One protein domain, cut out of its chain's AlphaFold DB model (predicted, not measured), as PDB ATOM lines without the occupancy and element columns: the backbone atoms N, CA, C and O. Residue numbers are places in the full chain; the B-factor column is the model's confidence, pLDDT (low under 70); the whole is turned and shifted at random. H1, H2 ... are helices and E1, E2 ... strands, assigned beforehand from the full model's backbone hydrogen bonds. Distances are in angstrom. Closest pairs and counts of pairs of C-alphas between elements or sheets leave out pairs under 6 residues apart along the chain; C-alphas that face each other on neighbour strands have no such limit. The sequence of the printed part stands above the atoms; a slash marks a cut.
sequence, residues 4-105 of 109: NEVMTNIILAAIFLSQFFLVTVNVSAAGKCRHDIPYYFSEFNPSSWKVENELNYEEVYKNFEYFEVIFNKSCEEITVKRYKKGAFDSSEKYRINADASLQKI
ATOM      1  N   ASN A   4     112.665  29.989  81.573       55.00
ATOM      2  CA  ASN A   4     113.683  31.042  81.446       55.00
ATOM      3  C   ASN A   4     113.533  31.910  80.186       55.00
ATOM      4  O   ASN A   4     113.932  33.070  80.208       55.00
ATOM      5  N   GLU A   5     112.938  31.406  79.104       50.88
ATOM      6  CA  GLU A   5     112.796  32.193  77.865       50.88
ATOM      7  C   GLU A   5     111.623  33.181  77.923       50.88
ATOM      8  O   GLU A   5     111.706  34.279  77.375       50.88
ATOM      9  N   VAL A   6     110.555  32.845  78.654       52.91
ATOM     10  CA  VAL A   6     109.387  33.728  78.803       52.91
ATOM     11  C   VAL A   6     109.702  34.908  79.730       52.91
ATOM     12  O   VAL A   6     109.336  36.037  79.422       52.91
ATOM     13  N   MET A   7     110.456  34.687  80.814       47.25
ATOM     14  CA  MET A   7     110.865  35.771  81.724       47.25
ATOM     15  C   MET A   7     111.889  36.729  81.102       47.25
ATOM     16  O   MET A   7     111.850  37.923  81.384       47.25
ATOM     17  N   THR A   8     112.764  36.241  80.218       51.16
ATOM     18  CA  THR A   8     113.769  37.090  79.554       51.16
ATOM     19  C   THR A   8     113.124  38.035  78.530       51.16
ATOM     20  O   THR A   8     113.491  39.206  78.454       51.16
ATOM     21  N   ASN A   9     112.094  37.581  77.808       48.03
ATOM     22  CA  ASN A   9     111.388  38.406  76.821       48.03
ATOM     23  C   ASN A   9     110.483  39.489  77.439       48.03
ATOM     24  O   ASN A   9     110.249  40.518  76.810       48.03
ATOM     25  N   ILE A  10     110.015  39.307  78.679       51.94
ATOM     26  CA  ILE A  10     109.217  40.328  79.383       51.94
ATOM     27  C   ILE A  10     110.099  41.509  79.825       51.94
ATOM     28  O   ILE A  10     109.658  42.657  79.786       51.94
ATOM     29  N   ILE A  11     111.363  41.255  80.179       50.34
ATOM     30  CA  ILE A  11     112.286  42.300  80.647       50.34
ATOM     31  C   ILE A  11     112.773  43.186  79.483       50.34
ATOM     32  O   ILE A  11     112.949  44.389  79.673       50.34
ATOM     33  N   LEU A  12     112.906  42.655  78.260       46.25
ATOM     34  CA  LEU A  12     113.297  43.466  77.092       46.25
ATOM     35  C   LEU A  12     112.177  44.377  76.557       46.25
ATOM     36  O   LEU A  12     112.473  45.452  76.036       46.25
ATOM     37  N   ALA A  13     110.902  44.003  76.709       47.25
ATOM     38  CA  ALA A  13     109.780  44.837  76.262       47.25
ATOM     39  C   ALA A  13     109.582  46.097  77.129       47.25
ATOM     40  O   ALA A  13     109.086  47.114  76.646       47.25
ATOM     41  N   ALA A  14     110.005  46.060  78.396       49.34
ATOM     42  CA  ALA A  14     109.851  47.180  79.325       49.34
ATOM     43  C   ALA A  14     110.842  48.334  79.069       49.34
ATOM     44  O   ALA A  14     110.557  49.477  79.417       49.34
ATOM     45  N   ILE A  15     111.982  48.059  78.425       51.56
ATOM     46  CA  ILE A  15     113.029  49.064  78.166       51.56
ATOM     47  C   ILE A  15     112.688  49.924  76.935       51.56
ATOM     48  O   ILE A  15     113.081  51.085  76.855       51.56
ATOM     49  N   PHE A  16     111.879  49.410  76.003       45.94
ATOM     50  CA  PHE A  16     111.442  50.170  74.825       45.94
ATOM     51  C   PHE A  16     110.371  51.232  75.119       45.94
ATOM     52  O   PHE A  16     110.147  52.114  74.295       45.94
ATOM     53  N   LEU A  17     109.733  51.194  76.293       45.72
ATOM     54  CA  LEU A  17     108.718  52.175  76.697       45.72
ATOM     55  C   LEU A  17     109.288  53.368  77.480       45.72
ATOM     56  O   LEU A  17     108.571  54.342  77.700       45.72
ATOM     57  N   SER A  18     110.564  53.339  77.883       47.12
ATOM     58  CA  SER A  18     111.163  54.406  78.701       47.12
ATOM     59  C   SER A  18     111.884  55.489  77.894       47.12
ATOM     60  O   SER A  18     112.552  56.339  78.475       47.12
ATOM     61  N   GLN A  19     111.754  55.486  76.566       52.28
ATOM     62  CA  GLN A  19     112.259  56.555  75.699       52.28
ATOM     63  C   GLN A  19     111.148  57.545  75.336       52.28
ATOM     64  O   GLN A  19     111.061  58.020  74.206       52.28
ATOM     65  N   PHE A  20     110.297  57.901  76.301       53.56
ATOM     66  CA  PHE A  20     109.648  59.203  76.227       53.56
ATOM     67  C   PHE A  20     110.743  60.234  76.440       53.56
ATOM     68  O   PHE A  20     111.123  60.549  77.566       53.56
ATOM     69  N   PHE A  21     111.300  60.682  75.316       50.94
ATOM     70  CA  PHE A  21     112.095  61.887  75.219       50.94
ATOM     71  C   PHE A  21     111.484  62.921  76.157       50.94
ATOM     72  O   PHE A  21     110.359  63.380  75.945       50.94
ATOM     73  N   LEU A  22     112.233  63.284  77.196       48.53
ATOM     74  CA  LEU A  22     112.066  64.571  77.834       48.53
ATOM     75  C   LEU A  22     112.384  65.593  76.745       48.53
ATOM     76  O   LEU A  22     113.513  66.049  76.600       48.53
ATOM     77  N   VAL A  23     111.382  65.916  75.928       47.28
ATOM     78  CA  VAL A  23     111.357  67.179  75.216       47.28
ATOM     79  C   VAL A  23     111.169  68.200  76.323       47.28
ATOM     80  O   VAL A  23     110.057  68.598  76.659       47.28
ATOM     81  N   THR A  24     112.275  68.593  76.946       45.34
ATOM     82  CA  THR A  24     112.349  69.890  77.591       45.34
ATOM     83  C   THR A  24     112.166  70.888  76.463       45.34
ATOM     84  O   THR A  24     113.120  71.296  75.801       45.34
ATOM     85  N   VAL A  25     110.908  71.234  76.188       40.53
ATOM     86  CA  VAL A  25     110.603  72.526  75.604       40.53
ATOM     87  C   VAL A  25     111.161  73.523  76.607       40.53
ATOM     88  O   VAL A  25     110.510  73.872  77.588       40.53
ATOM     89  N   ASN A  26     112.394  73.971  76.369       39.97
ATOM     90  CA  ASN A  26     112.787  75.308  76.766       39.97
ATOM     91  C   ASN A  26     111.866  76.224  75.966       39.97
ATOM     92  O   ASN A  26     112.220  76.727  74.901       39.97
ATOM     93  N   VAL A  27     110.630  76.365  76.449       41.00
ATOM     94  CA  VAL A  27     109.831  77.542  76.188       41.00
ATOM     95  C   VAL A  27     110.723  78.640  76.721       41.00
ATOM     96  O   VAL A  27     110.846  78.814  77.932       41.00
ATOM     97  N   SER A  28     111.458  79.286  75.816       45.34
ATOM     98  CA  SER A  28     112.046  80.580  76.106       45.34
ATOM     99  C   SER A  28     110.974  81.349  76.865       45.34
ATOM    100  O   SER A  28     109.828  81.390  76.412       45.34
ATOM    101  N   ALA A  29     111.312  81.895  78.031       47.78
ATOM    102  CA  ALA A  29     110.374  82.676  78.831       47.78
ATOM    103  C   ALA A  29     109.710  83.809  78.012       47.78
ATOM    104  O   ALA A  29     108.663  84.319  78.399       47.78
ATOM    105  N   ALA A  30     110.245  84.127  76.827       49.84
ATOM    106  CA  ALA A  30     109.505  84.732  75.732       49.84
ATOM    107  C   ALA A  30     108.492  83.751  75.094       49.84
ATOM    108  O   ALA A  30     108.640  83.318  73.946       49.84
ATOM    109  N   GLY A  31     107.404  83.437  75.803       52.97
ATOM    110  CA  GLY A  31     106.170  83.046  75.117       52.97
ATOM    111  C   GLY A  31     105.863  84.114  74.060       52.97
ATOM    112  O   GLY A  31     105.929  85.289  74.395       52.97
ATOM    113  N   LYS A  32     105.639  83.709  72.795       65.31
ATOM    114  CA  LYS A  32     105.471  84.561  71.589       65.31
ATOM    115  C   LYS A  32     105.265  86.050  71.916       65.31
ATOM    116  O   LYS A  32     104.127  86.494  72.069       65.31
ATOM    117  N   CYS A  33     106.354  86.806  72.057       81.75
ATOM    118  CA  CYS A  33     106.230  88.219  72.383       81.75
ATOM    119  C   CYS A  33     105.658  88.971  71.172       81.75
ATOM    120  O   CYS A  33     105.915  88.612  70.018       81.75
ATOM    121  N   ARG A  34     104.888  90.029  71.421       89.25
ATOM    122  CA  ARG A  34     104.503  91.000  70.395       89.25
ATOM    123  C   ARG A  34     105.621  92.034  70.311       89.25
ATOM    124  O   ARG A  34     105.637  93.003  71.064       89.25
ATOM    125  N   HIS A  35     106.600  91.775  69.449       90.94
ATOM    126  CA  HIS A  35     107.697  92.714  69.225       90.94
ATOM    127  C   HIS A  35     107.189  94.012  68.593       90.94
ATOM    128  O   HIS A  35     106.187  94.012  67.878       90.94
ATOM    129  N   ASP A  36     107.887  95.115  68.868       88.69
ATOM    130  CA  ASP A  36     107.596  96.462  68.352       88.69
ATOM    131  C   ASP A  36     106.184  97.007  68.686       88.69
ATOM    132  O   ASP A  36     105.812  98.089  68.229       88.69
ATOM    133  N   ILE A  37     105.410  96.298  69.517       90.88
ATOM    134  CA  ILE A  37     104.085  96.693  70.003       90.88
ATOM    135  C   ILE A  37     104.189  97.000  71.506       90.88
ATOM    136  O   ILE A  37     104.738  96.178  72.248       90.88
ATOM    137  N   PRO A  38     103.680  98.153  71.981       93.00
ATOM    138  CA  PRO A  38     103.681  98.472  73.404       93.00
ATOM    139  C   PRO A  38     102.751  97.563  74.209       93.00
ATOM    140  O   PRO A  38     101.600  97.346  73.839       93.00
ATOM    141  N   TYR A  39     103.255  97.103  75.346       93.31
ATOM    142  CA  TYR A  39     102.479  96.577  76.461       93.31
ATOM    143  C   TYR A  39     102.366  97.672  77.525       93.31
ATOM    144  O   TYR A  39     103.383  98.282  77.873       93.31
ATOM    145  N   TYR A  40     101.167  97.917  78.051       93.88
ATOM    146  CA  TYR A  40     100.930  98.989  79.020       93.88
ATOM    147  C   TYR A  40     100.775  98.457  80.444       93.88
ATOM    148  O   TYR A  40     100.061  97.482  80.682       93.88
ATOM    149  N   PHE A  41     101.413  99.138  81.398       94.00
ATOM    150  CA  PHE A  41     101.377  98.779  82.816       94.00
ATOM    151  C   PHE A  41     101.259 100.018  83.706       94.00
ATOM    152  O   PHE A  41     101.797 101.082  83.392       94.00
ATOM    153  N   SER A  42     100.591  99.875  84.853       93.25
ATOM    154  CA  SER A  42     100.558 100.905  85.902       93.25
ATOM    155  C   SER A  42     101.826 100.920  86.757       93.25
ATOM    156  O   SER A  42     102.164 101.947  87.337       93.25
ATOM    157  N   GLU A  43     102.532  99.792  86.831       91.88
ATOM    158  CA  GLU A  43     103.724  99.601  87.652       91.88
ATOM    159  C   GLU A  43     104.767  98.778  86.892       91.88
ATOM    160  O   GLU A  43     104.429  97.908  86.088       91.88
ATOM    161  N   PHE A  44     106.047  99.028  87.167       92.00
ATOM    162  CA  PHE A  44     107.151  98.260  86.604       92.00
ATOM    163  C   PHE A  44     108.241  98.043  87.659       92.00
ATOM    164  O   PHE A  44     108.783  99.003  88.207       92.00
ATOM    165  N   ASN A  45     108.583  96.779  87.927       89.81
ATOM    166  CA  ASN A  45     109.674  96.400  88.827       89.81
ATOM    167  C   ASN A  45     110.603  95.388  88.141       89.81
ATOM    168  O   ASN A  45     110.225  94.221  88.026       89.81
ATOM    169  N   PRO A  46     111.828  95.774  87.743       86.69
ATOM    170  CA  PRO A  46     112.701  94.910  86.953       86.69
ATOM    171  C   PRO A  46     113.121  93.614  87.659       86.69
ATOM    172  O   PRO A  46     113.437  92.635  86.989       86.69
ATOM    173  N   SER A  47     113.106  93.571  88.995       85.19
ATOM    174  CA  SER A  47     113.496  92.380  89.764       85.19
ATOM    175  C   SER A  47     112.422  91.294  89.808       85.19
ATOM    176  O   SER A  47     112.726  90.155  90.148       85.19
ATOM    177  N   SER A  48     111.171  91.631  89.495       81.56
ATOM    178  CA  SER A  48     110.035  90.706  89.565       81.56
ATOM    179  C   SER A  48     109.114  90.805  88.352       81.56
ATOM    180  O   SER A  48     107.977  90.336  88.407       81.56
ATOM    181  N   TRP A  49     109.563  91.471  87.287       82.75
ATOM    182  CA  TRP A  49     108.706  91.801  86.161       82.75
ATOM    183  C   TRP A  49     108.328  90.559  85.360       82.75
ATOM    184  O   TRP A  49     109.164  89.709  85.051       82.75
ATOM    185  N   LYS A  50     107.051  90.494  84.995       80.19
ATOM    186  CA  LYS A  50     106.466  89.496  84.106       80.19
ATOM    187  C   LYS A  50     105.433  90.187  83.227       80.19
ATOM    188  O   LYS A  50     104.851  91.192  83.635       80.19
ATOM    189  N   VAL A  51     105.163  89.627  82.049       80.06
ATOM    190  CA  VAL A  51     104.045  90.063  81.193       80.06
ATOM    191  C   VAL A  51     102.743  89.486  81.751       80.06
ATOM    192  O   VAL A  51     102.139  88.578  81.189       80.06
ATOM    193  N   GLU A  52     102.346  89.985  82.912       78.69
ATOM    194  CA  GLU A  52     101.093  89.662  83.582       78.69
ATOM    195  C   GLU A  52     100.362  90.978  83.859       78.69
ATOM    196  O   GLU A  52     101.001  91.989  84.147       78.69
ATOM    197  N   ASN A  53      99.030  90.972  83.783       78.31
ATOM    198  CA  ASN A  53      98.202  92.160  84.034       78.31
ATOM    199  C   ASN A  53      98.510  93.345  83.098       78.31
ATOM    200  O   ASN A  53      98.522  94.497  83.528       78.31
ATOM    201  N   GLU A  54      98.762  93.061  81.817       86.81
ATOM    202  CA  GLU A  54      98.749  94.098  80.785       86.81
ATOM    203  C   GLU A  54      97.384  94.802  80.774       86.81
ATOM    204  O   GLU A  54      96.337  94.151  80.817       86.81
ATOM    205  N   LEU A  55      97.415  96.128  80.681       88.88
ATOM    206  CA  LEU A  55      96.241  96.984  80.558       88.88
ATOM    207  C   LEU A  55      96.140  97.551  79.139       88.88
ATOM    208  O   LEU A  55      97.111  97.552  78.381       88.88
ATOM    209  N   ASN A  56      94.974  98.077  78.770       90.81
ATOM    210  CA  ASN A  56      94.893  98.916  77.575       90.81
ATOM    211  C   ASN A  56      95.417 100.339  77.851       90.81
ATOM    212  O   ASN A  56      95.618 100.752  78.998       90.81
ATOM    213  N   TYR A  57      95.668 101.097  76.783       86.88
ATOM    214  CA  TYR A  57      96.206 102.453  76.890       86.88
ATOM    215  C   TYR A  57      95.265 103.387  77.664       86.88
ATOM    216  O   TYR A  57      95.708 104.152  78.522       86.88
ATOM    217  N   GLU A  58      93.961 103.301  77.404       89.38
ATOM    218  CA  GLU A  58      92.934 104.125  78.039       89.38
ATOM    219  C   GLU A  58      92.874 103.901  79.559       89.38
ATOM    220  O   GLU A  58      92.618 104.831  80.331       89.38
ATOM    221  N   GLU A  59      93.150 102.678  80.008       88.19
ATOM    222  CA  GLU A  59      93.220 102.311  81.418       88.19
ATOM    223  C   GLU A  59      94.417 102.929  82.137       88.19
ATOM    224  O   GLU A  59      94.280 103.290  83.306       88.19
ATOM    225  N   VAL A  60      95.567 103.079  81.472       89.12
ATOM    226  CA  VAL A  60      96.780 103.614  82.111       89.12
ATOM    227  C   VAL A  60      96.965 105.114  81.922       89.12
ATOM    228  O   VAL A  60      97.538 105.763  82.792       89.12
ATOM    229  N   TYR A  61      96.457 105.697  80.834       85.44
ATOM    230  CA  TYR A  61      96.673 107.113  80.519       85.44
ATOM    231  C   TYR A  61      96.061 108.061  81.560       85.44
ATOM    232  O   TYR A  61      96.570 109.156  81.799       85.44
ATOM    233  N   LYS A  62      94.984 107.628  82.225       87.56
ATOM    234  CA  LYS A  62      94.355 108.367  83.330       87.56
ATOM    235  C   LYS A  62      95.212 108.411  84.602       87.56
ATOM    236  O   LYS A  62      94.919 109.197  85.503       87.56
ATOM    237  N   ASN A  63      96.225 107.553  84.707       87.31
ATOM    238  CA  ASN A  63      97.068 107.477  85.888       87.31
ATOM    239  C   ASN A  63      98.072 108.629  85.904       87.31
ATOM    240  O   ASN A  63      98.507 109.142  84.871       87.31
ATOM    241  N   PHE A  64      98.498 109.014  87.106       88.56
ATOM    242  CA  PHE A  64      99.592 109.969  87.259       88.56
ATOM    243  C   PHE A  64     100.893 109.442  86.642       88.56
ATOM    244  O   PHE A  64     101.711 110.232  86.182       88.56
ATOM    245  N   GLU A  65     101.084 108.126  86.634       95.12
ATOM    246  CA  GLU A  65     102.267 107.458  86.116       95.12
ATOM    247  C   GLU A  65     101.883 106.142  85.431       95.12
ATOM    248  O   GLU A  65     101.001 105.430  85.919       95.12
ATOM    249  N   TYR A  66     102.529 105.838  84.304       95.62
ATOM    250  CA  TYR A  66     102.398 104.554  83.614       95.62
ATOM    251  C   TYR A  66     103.659 104.194  82.821       95.62
ATOM    252  O   TYR A  66     104.547 105.026  82.606       95.62
ATOM    253  N   PHE A  67     103.713 102.941  82.366       96.00
ATOM    254  CA  PHE A  67     104.851 102.365  81.662       96.00
ATOM    255  C   PHE A  67     104.430 101.735  80.336       96.00
ATOM    256  O   PHE A  67     103.423 101.033  80.263       96.00
ATOM    257  N   GLU A  68     105.240 101.955  79.302       95.94
ATOM    258  CA  GLU A  68     105.192 101.208  78.044       95.94
ATOM    259  C   GLU A  68     106.385 100.262  77.990       95.94
ATOM    260  O   GLU A  68     107.530 100.707  78.084       95.94
ATOM    261  N   VAL A  69     106.137  98.973  77.792       95.19
ATOM    262  CA  VAL A  69     107.188  97.978  77.570       95.19
ATOM    263  C   VAL A  69     107.117  97.489  76.133       95.19
ATOM    264  O   VAL A  69     106.077  97.017  75.684       95.19
ATOM    265  N   ILE A  70     108.222  97.600  75.403       95.12
ATOM    266  CA  ILE A  70     108.314  97.229  73.989       95.12
ATOM    267  C   ILE A  70     109.415  96.189  73.836       95.12
ATOM    268  O   ILE A  70     110.571  96.458  74.167       95.12
ATOM    269  N   PHE A  71     109.065  95.019  73.311       94.25
ATOM    270  CA  PHE A  71     110.031  93.969  73.001       94.25
ATOM    271  C   PHE A  71     110.751  94.247  71.682       94.25
ATOM    272  O   PHE A  71     110.139  94.707  70.715       94.25
ATOM    273  N   ASN A  72     112.038  93.909  71.628       92.56
ATOM    274  CA  ASN A  72     112.785  93.862  70.378       92.56
ATOM    275  C   ASN A  72     112.356  92.653  69.519       92.56
ATOM    276  O   ASN A  72     111.643  91.754  69.969       92.56
ATOM    277  N   LYS A  73     112.837  92.597  68.273       91.31
ATOM    278  CA  LYS A  73     112.488  91.525  67.323       91.31
ATOM    279  C   LYS A  73     112.883  90.117  67.776       91.31
ATOM    280  O   LYS A  73     112.232  89.164  67.362       91.31
ATOM    281  N   SER A  74     113.944  89.977  68.576       90.75
ATOM    282  CA  SER A  74     114.369  88.673  69.102       90.75
ATOM    283  C   SER A  74     113.641  88.272  70.388       90.75
ATOM    284  O   SER A  74     113.806  87.145  70.838       90.75
ATOM    285  N   CYS A  75     112.815  89.154  70.962       89.69
ATOM    286  CA  CYS A  75     112.210  89.001  72.286       89.69
ATOM    287  C   CYS A  75     113.229  88.819  73.430       89.69
ATOM    288  O   CYS A  75     112.872  88.320  74.494       89.69
ATOM    289  N   GLU A  76     114.489  89.208  73.229       91.75
ATOM    290  CA  GLU A  76     115.566  89.071  74.224       91.75
ATOM    291  C   GLU A  76     115.856  90.385  74.947       91.75
ATOM    292  O   GLU A  76     116.554  90.407  75.959       91.75
ATOM    293  N   GLU A  77     115.341  91.498  74.431       93.62
ATOM    294  CA  GLU A  77     115.504  92.814  75.031       93.62
ATOM    295  C   GLU A  77     114.166  93.546  75.063       93.62
ATOM    296  O   GLU A  77     113.333  93.402  74.162       93.62
ATOM    297  N   ILE A  78     113.989  94.373  76.088       94.06
ATOM    298  CA  ILE A  78     112.855  95.280  76.212       94.06
ATOM    299  C   ILE A  78     113.335  96.714  76.371       94.06
ATOM    300  O   ILE A  78     114.360  96.997  76.997       94.06
ATOM    301  N   THR A  79     112.554  97.630  75.817       96.12
ATOM    302  CA  THR A  79     112.620  99.055  76.130       96.12
ATOM    303  C   THR A  79     111.432  99.399  77.011       96.12
ATOM    304  O   THR A  79     110.295  99.118  76.644       96.12
ATOM    305  N   VAL A  80     111.701 100.007  78.160       95.94
ATOM    306  CA  VAL A  80     110.696 100.434  79.132       95.94
ATOM    307  C   VAL A  80     110.673 101.951  79.124       95.94
ATOM    308  O   VAL A  80     111.665 102.584  79.479       95.94
ATOM    309  N   LYS A  81     109.561 102.542  78.704       96.50
ATOM    310  CA  LYS A  81     109.343 103.987  78.769       96.50
ATOM    311  C   LYS A  81     108.440 104.307  79.942       96.50
ATOM    312  O   LYS A  81     107.419 103.650  80.132       96.50
ATOM    313  N   ARG A  82     108.799 105.340  80.689       96.12
ATOM    314  CA  ARG A  82     108.023 105.870  81.804       96.12
ATOM    315  C   ARG A  82     107.353 107.166  81.384       96.12
ATOM    316  O   ARG A  82     107.992 108.032  80.784       96.12
ATOM    317  N   TYR A  83     106.092 107.313  81.759       96.31
ATOM    318  CA  TYR A  83     105.312 108.519  81.537       96.31
ATOM    319  C   TYR A  83     104.783 109.041  82.867       96.31
ATOM    320  O   TYR A  83     104.283 108.267  83.680       96.31
ATOM    321  N   LYS A  84     104.865 110.356  83.083       95.38
ATOM    322  CA  LYS A  84     104.275 111.052  84.234       95.38
ATOM    323  C   LYS A  84     103.340 112.144  83.750       95.38
ATOM    324  O   LYS A  84     103.727 112.984  82.942       95.38
ATOM    325  N   LYS A  85     102.109 112.157  84.262       92.31
ATOM    326  CA  LYS A  85     101.034 113.080  83.867       92.31
ATOM    327  C   LYS A  85     100.838 113.122  82.342       92.31
ATOM    328  O   LYS A  85     100.681 114.192  81.765       92.31
ATOM    329  N   GLY A  86     100.925 111.961  81.691       89.12
ATOM    330  CA  GLY A  86     100.802 111.826  80.235       89.12
ATOM    331  C   GLY A  86     102.004 112.310  79.413       89.12
ATOM    332  O   GLY A  86     101.971 112.198  78.192       89.12
ATOM    333  N   ALA A  87     103.065 112.827  80.041       93.19
ATOM    334  CA  ALA A  87     104.290 113.240  79.364       93.19
ATOM    335  C   ALA A  87     105.392 112.186  79.526       93.19
ATOM    336  O   ALA A  87     105.506 111.556  80.577       93.19
ATOM    337  N   PHE A  88     106.214 112.016  78.490       95.25
ATOM    338  CA  PHE A  88     107.410 111.177  78.557       95.25
ATOM    339  C   PHE A  88     108.359 111.679  79.660       95.25
ATOM    340  O   PHE A  88     108.664 112.870  79.714       95.25
ATOM    341  N   ASP A  89     108.819 110.771  80.520       96.12
ATOM    342  CA  ASP A  89     109.727 111.056  81.640       96.12
ATOM    343  C   ASP A  89     111.107 110.429  81.401       96.12
ATOM    344  O   ASP A  89     112.122 111.123  81.451       96.12
ATOM    345  N   SER A  90     111.161 109.126  81.110       95.38
ATOM    346  CA  SER A  90     112.421 108.407  80.891       95.38
ATOM    347  C   SER A  90     112.255 107.159  80.023       95.38
ATOM    348  O   SER A  90     111.145 106.682  79.777       95.38
ATOM    349  N   SER A  91     113.382 106.617  79.560       95.50
ATOM    350  CA  SER A  91     113.463 105.338  78.858       95.50
ATOM    351  C   SER A  91     114.621 104.529  79.422       95.50
ATOM    352  O   SER A  91     115.664 105.087  79.739       95.50
ATOM    353  N   GLU A  92     114.445 103.218  79.522       95.38
ATOM    354  CA  GLU A  92     115.476 102.289  79.969       95.38
ATOM    355  C   GLU A  92     115.460 101.029  79.102       95.38
ATOM    356  O   GLU A  92     114.411 100.618  78.603       95.38
ATOM    357  N   LYS A  93     116.622 100.394  78.931       95.50
ATOM    358  CA  LYS A  93     116.751  99.126  78.203       95.50
ATOM    359  C   LYS A  93     117.208  97.999  79.108       95.50
ATOM    360  O   LYS A  93     118.148  98.157  79.895       95.50
ATOM    361  N   TYR A  94     116.581  96.845  78.924       94.81
ATOM    362  CA  TYR A  94     116.873  95.624  79.659       94.81
ATOM    363  C   TYR A  94     117.058  94.446  78.708       94.81
ATOM    364  O   TYR A  94     116.343  94.333  77.716       94.81
ATOM    365  N   ARG A  95     117.986  93.552  79.045       93.88
ATOM    366  CA  ARG A  95     118.076  92.200  78.492       93.88
ATOM    367  C   ARG A  95     117.296  91.238  79.380       93.88
ATOM    368  O   ARG A  95     117.376  91.340  80.603       93.88
ATOM    369  N   ILE A  96     116.578  90.312  78.759       90.62
ATOM    370  CA  ILE A  96     115.857  89.228  79.420       90.62
ATOM    371  C   ILE A  96     116.799  88.030  79.535       90.62
ATOM    372  O   ILE A  96     117.321  87.534  78.537       90.62
ATOM    373  N   ASN A  97     117.028  87.570  80.760       88.69
ATOM    374  CA  ASN A  97     117.820  86.378  81.035       88.69
ATOM    375  C   ASN A  97     116.978  85.102  80.876       88.69
ATOM    376  O   ASN A  97     115.750  85.138  80.798       88.69
ATOM    377  N   ALA A  98     117.639  83.942  80.872       83.56
ATOM    378  CA  ALA A  98     116.970  82.645  80.736       83.56
ATOM    379  C   ALA A  98     115.967  82.341  81.870       83.56
ATOM    380  O   ALA A  98     115.014  81.596  81.660       83.56
ATOM    381  N   ASP A  99     116.160  82.934  83.050       83.94
ATOM    382  CA  ASP A  99     115.265  82.847  84.211       83.94
ATOM    383  C   ASP A  99     114.164  83.928  84.216       83.94
ATOM    384  O   ASP A  99     113.486  84.115  85.224       83.94
ATOM    385  N   ALA A 100     113.996  84.644  83.097       79.19
ATOM    386  CA  ALA A 100     113.118  85.802  82.919       79.19
ATOM    387  C   ALA A 100     113.492  87.053  83.735       79.19
ATOM    388  O   ALA A 100     112.796  88.064  83.637       79.19
ATOM    389  N   SER A 101     114.589  87.035  84.499       86.38
ATOM    390  CA  SER A 101     115.072  88.238  85.179       86.38
ATOM    391  C   SER A 101     115.557  89.284  84.174       86.38
ATOM    392  O   SER A 101     116.009  88.961  83.070       86.38
ATOM    393  N   LEU A 102     115.473  90.558  84.558       92.50
ATOM    394  CA  LEU A 102     115.888  91.671  83.712       92.50
ATOM    395  C   LEU A 102     117.248  92.225  84.141       92.50
ATOM    396  O   LEU A 102     117.446  92.625  85.288       92.50
ATOM    397  N   GLN A 103     118.174  92.324  83.188       92.94
ATOM    398  CA  GLN A 103     119.461  92.990  83.365       92.94
ATOM    399  C   GLN A 103     119.467  94.324  82.620       92.94
ATOM    400  O   GLN A 103     119.291  94.357  81.404       92.94
ATOM    401  N   LYS A 104     119.713  95.435  83.321       93.81
ATOM    402  CA  LYS A 104     119.833  96.756  82.684       93.81
ATOM    403  C   LYS A 104     121.069  96.788  81.776       93.81
ATOM    404  O   LYS A 104     122.165  96.473  82.232       93.81
ATOM    405  N   ILE A 105     120.897  97.187  80.515       92.38
ATOM    406  CA  ILE A 105     121.980  97.216  79.504       92.38
ATOM    407  C   ILE A 105     122.406  98.634  79.086       92.38
ATOM    408  O   ILE A 105     123.286  98.788  78.243       92.38
TER     409      ILE A 105
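AT A GLANCE: This is residues 4 to 105 of the 109 residues of an uncharacterized protein of Deltaproteobacteria bacterium GWA2_47_9 (UniProt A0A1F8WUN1). A small compact head, built on one strongly twisted five-stranded sheet with the short helix H2 packed over E2, carries a long arm: residues 4 to 25 stick out from it, with H1 at the far end. A long loop, residues 42 to 56, runs from the edge strand E1 to H2. The printed part has 102 residues, with named elements in the order H1, E1, H2, E2, E3, E4, E5; the sheet's order is E1, E2, E3, E4, E5, antiparallel throughout. The class is mixed, helices and strands, with under half of the residues in named elements. The whole is extended, with a radius of gyration of the C-alphas of 23.1 A and spans of 83 by 28 by 22 A, the arm making the length.

IN THESE COORDINATES: Find C-alpha 4 at (113.683, 31.042, 81.446); from there H1 runs through residues 4 to 15, 18.3 A long. Next come E1, residues 38 to 41, 9.7 A, and H2, residues 57 to 61, 5.9 A. E2 begins at C-alpha 65, at (102.267, 107.458, 86.116), and reaches residue 71, 20.4 A. E3, residues 77 to 84, measures 23.3 A, and E4, residues 87 to 96, 26.7 A; E4 bends by 50 degrees at residue 90. E5, residues 102 to 104, 6.5 A, ends at C-alpha 104, at (119.833, 96.756, 82.684).

HOW THE PARTS SIT: Start at the edge strand E1, antiparallel to E2: N 39 and O 69 are 2.8 A apart. E2, E3, E4 and E5 form a meander, each strand the antiparallel neighbour of the one before. In the hairpin E2 and E3, look at N 68 and O 81, 2.9 A; in the hairpin E3 and E4, at N 80 and O 92, 2.8 A. In the hairpin E4 and E5, N 95 and O 103 are 2.8 A apart, and the directions stand at 115 degrees. H2 is on the sheet, over E2, at a height of 8.1 A; its closest C-alphas to E2 are those of Val 60 and Tyr 66, 5.9 A. H1 is not on the sheet and is apart from H2. In H2 every O i to N i+4 pair is within hydrogen-bond range; in H1 3 of 8 are, and 1 of 9 O i to N i+3 pairs.

THE WHOLE: The C-alphas farthest apart are those of Asn 4 and Lys 85, 83.0 A. Without residues 4 to 25, which stand free, the body spans 39 by 23 by 21 A. The links H1 to E1 and E1 to H2 are long. The printed part has no cut. Its mean pLDDT is 78.8, and residues 4 to 32 are under 70.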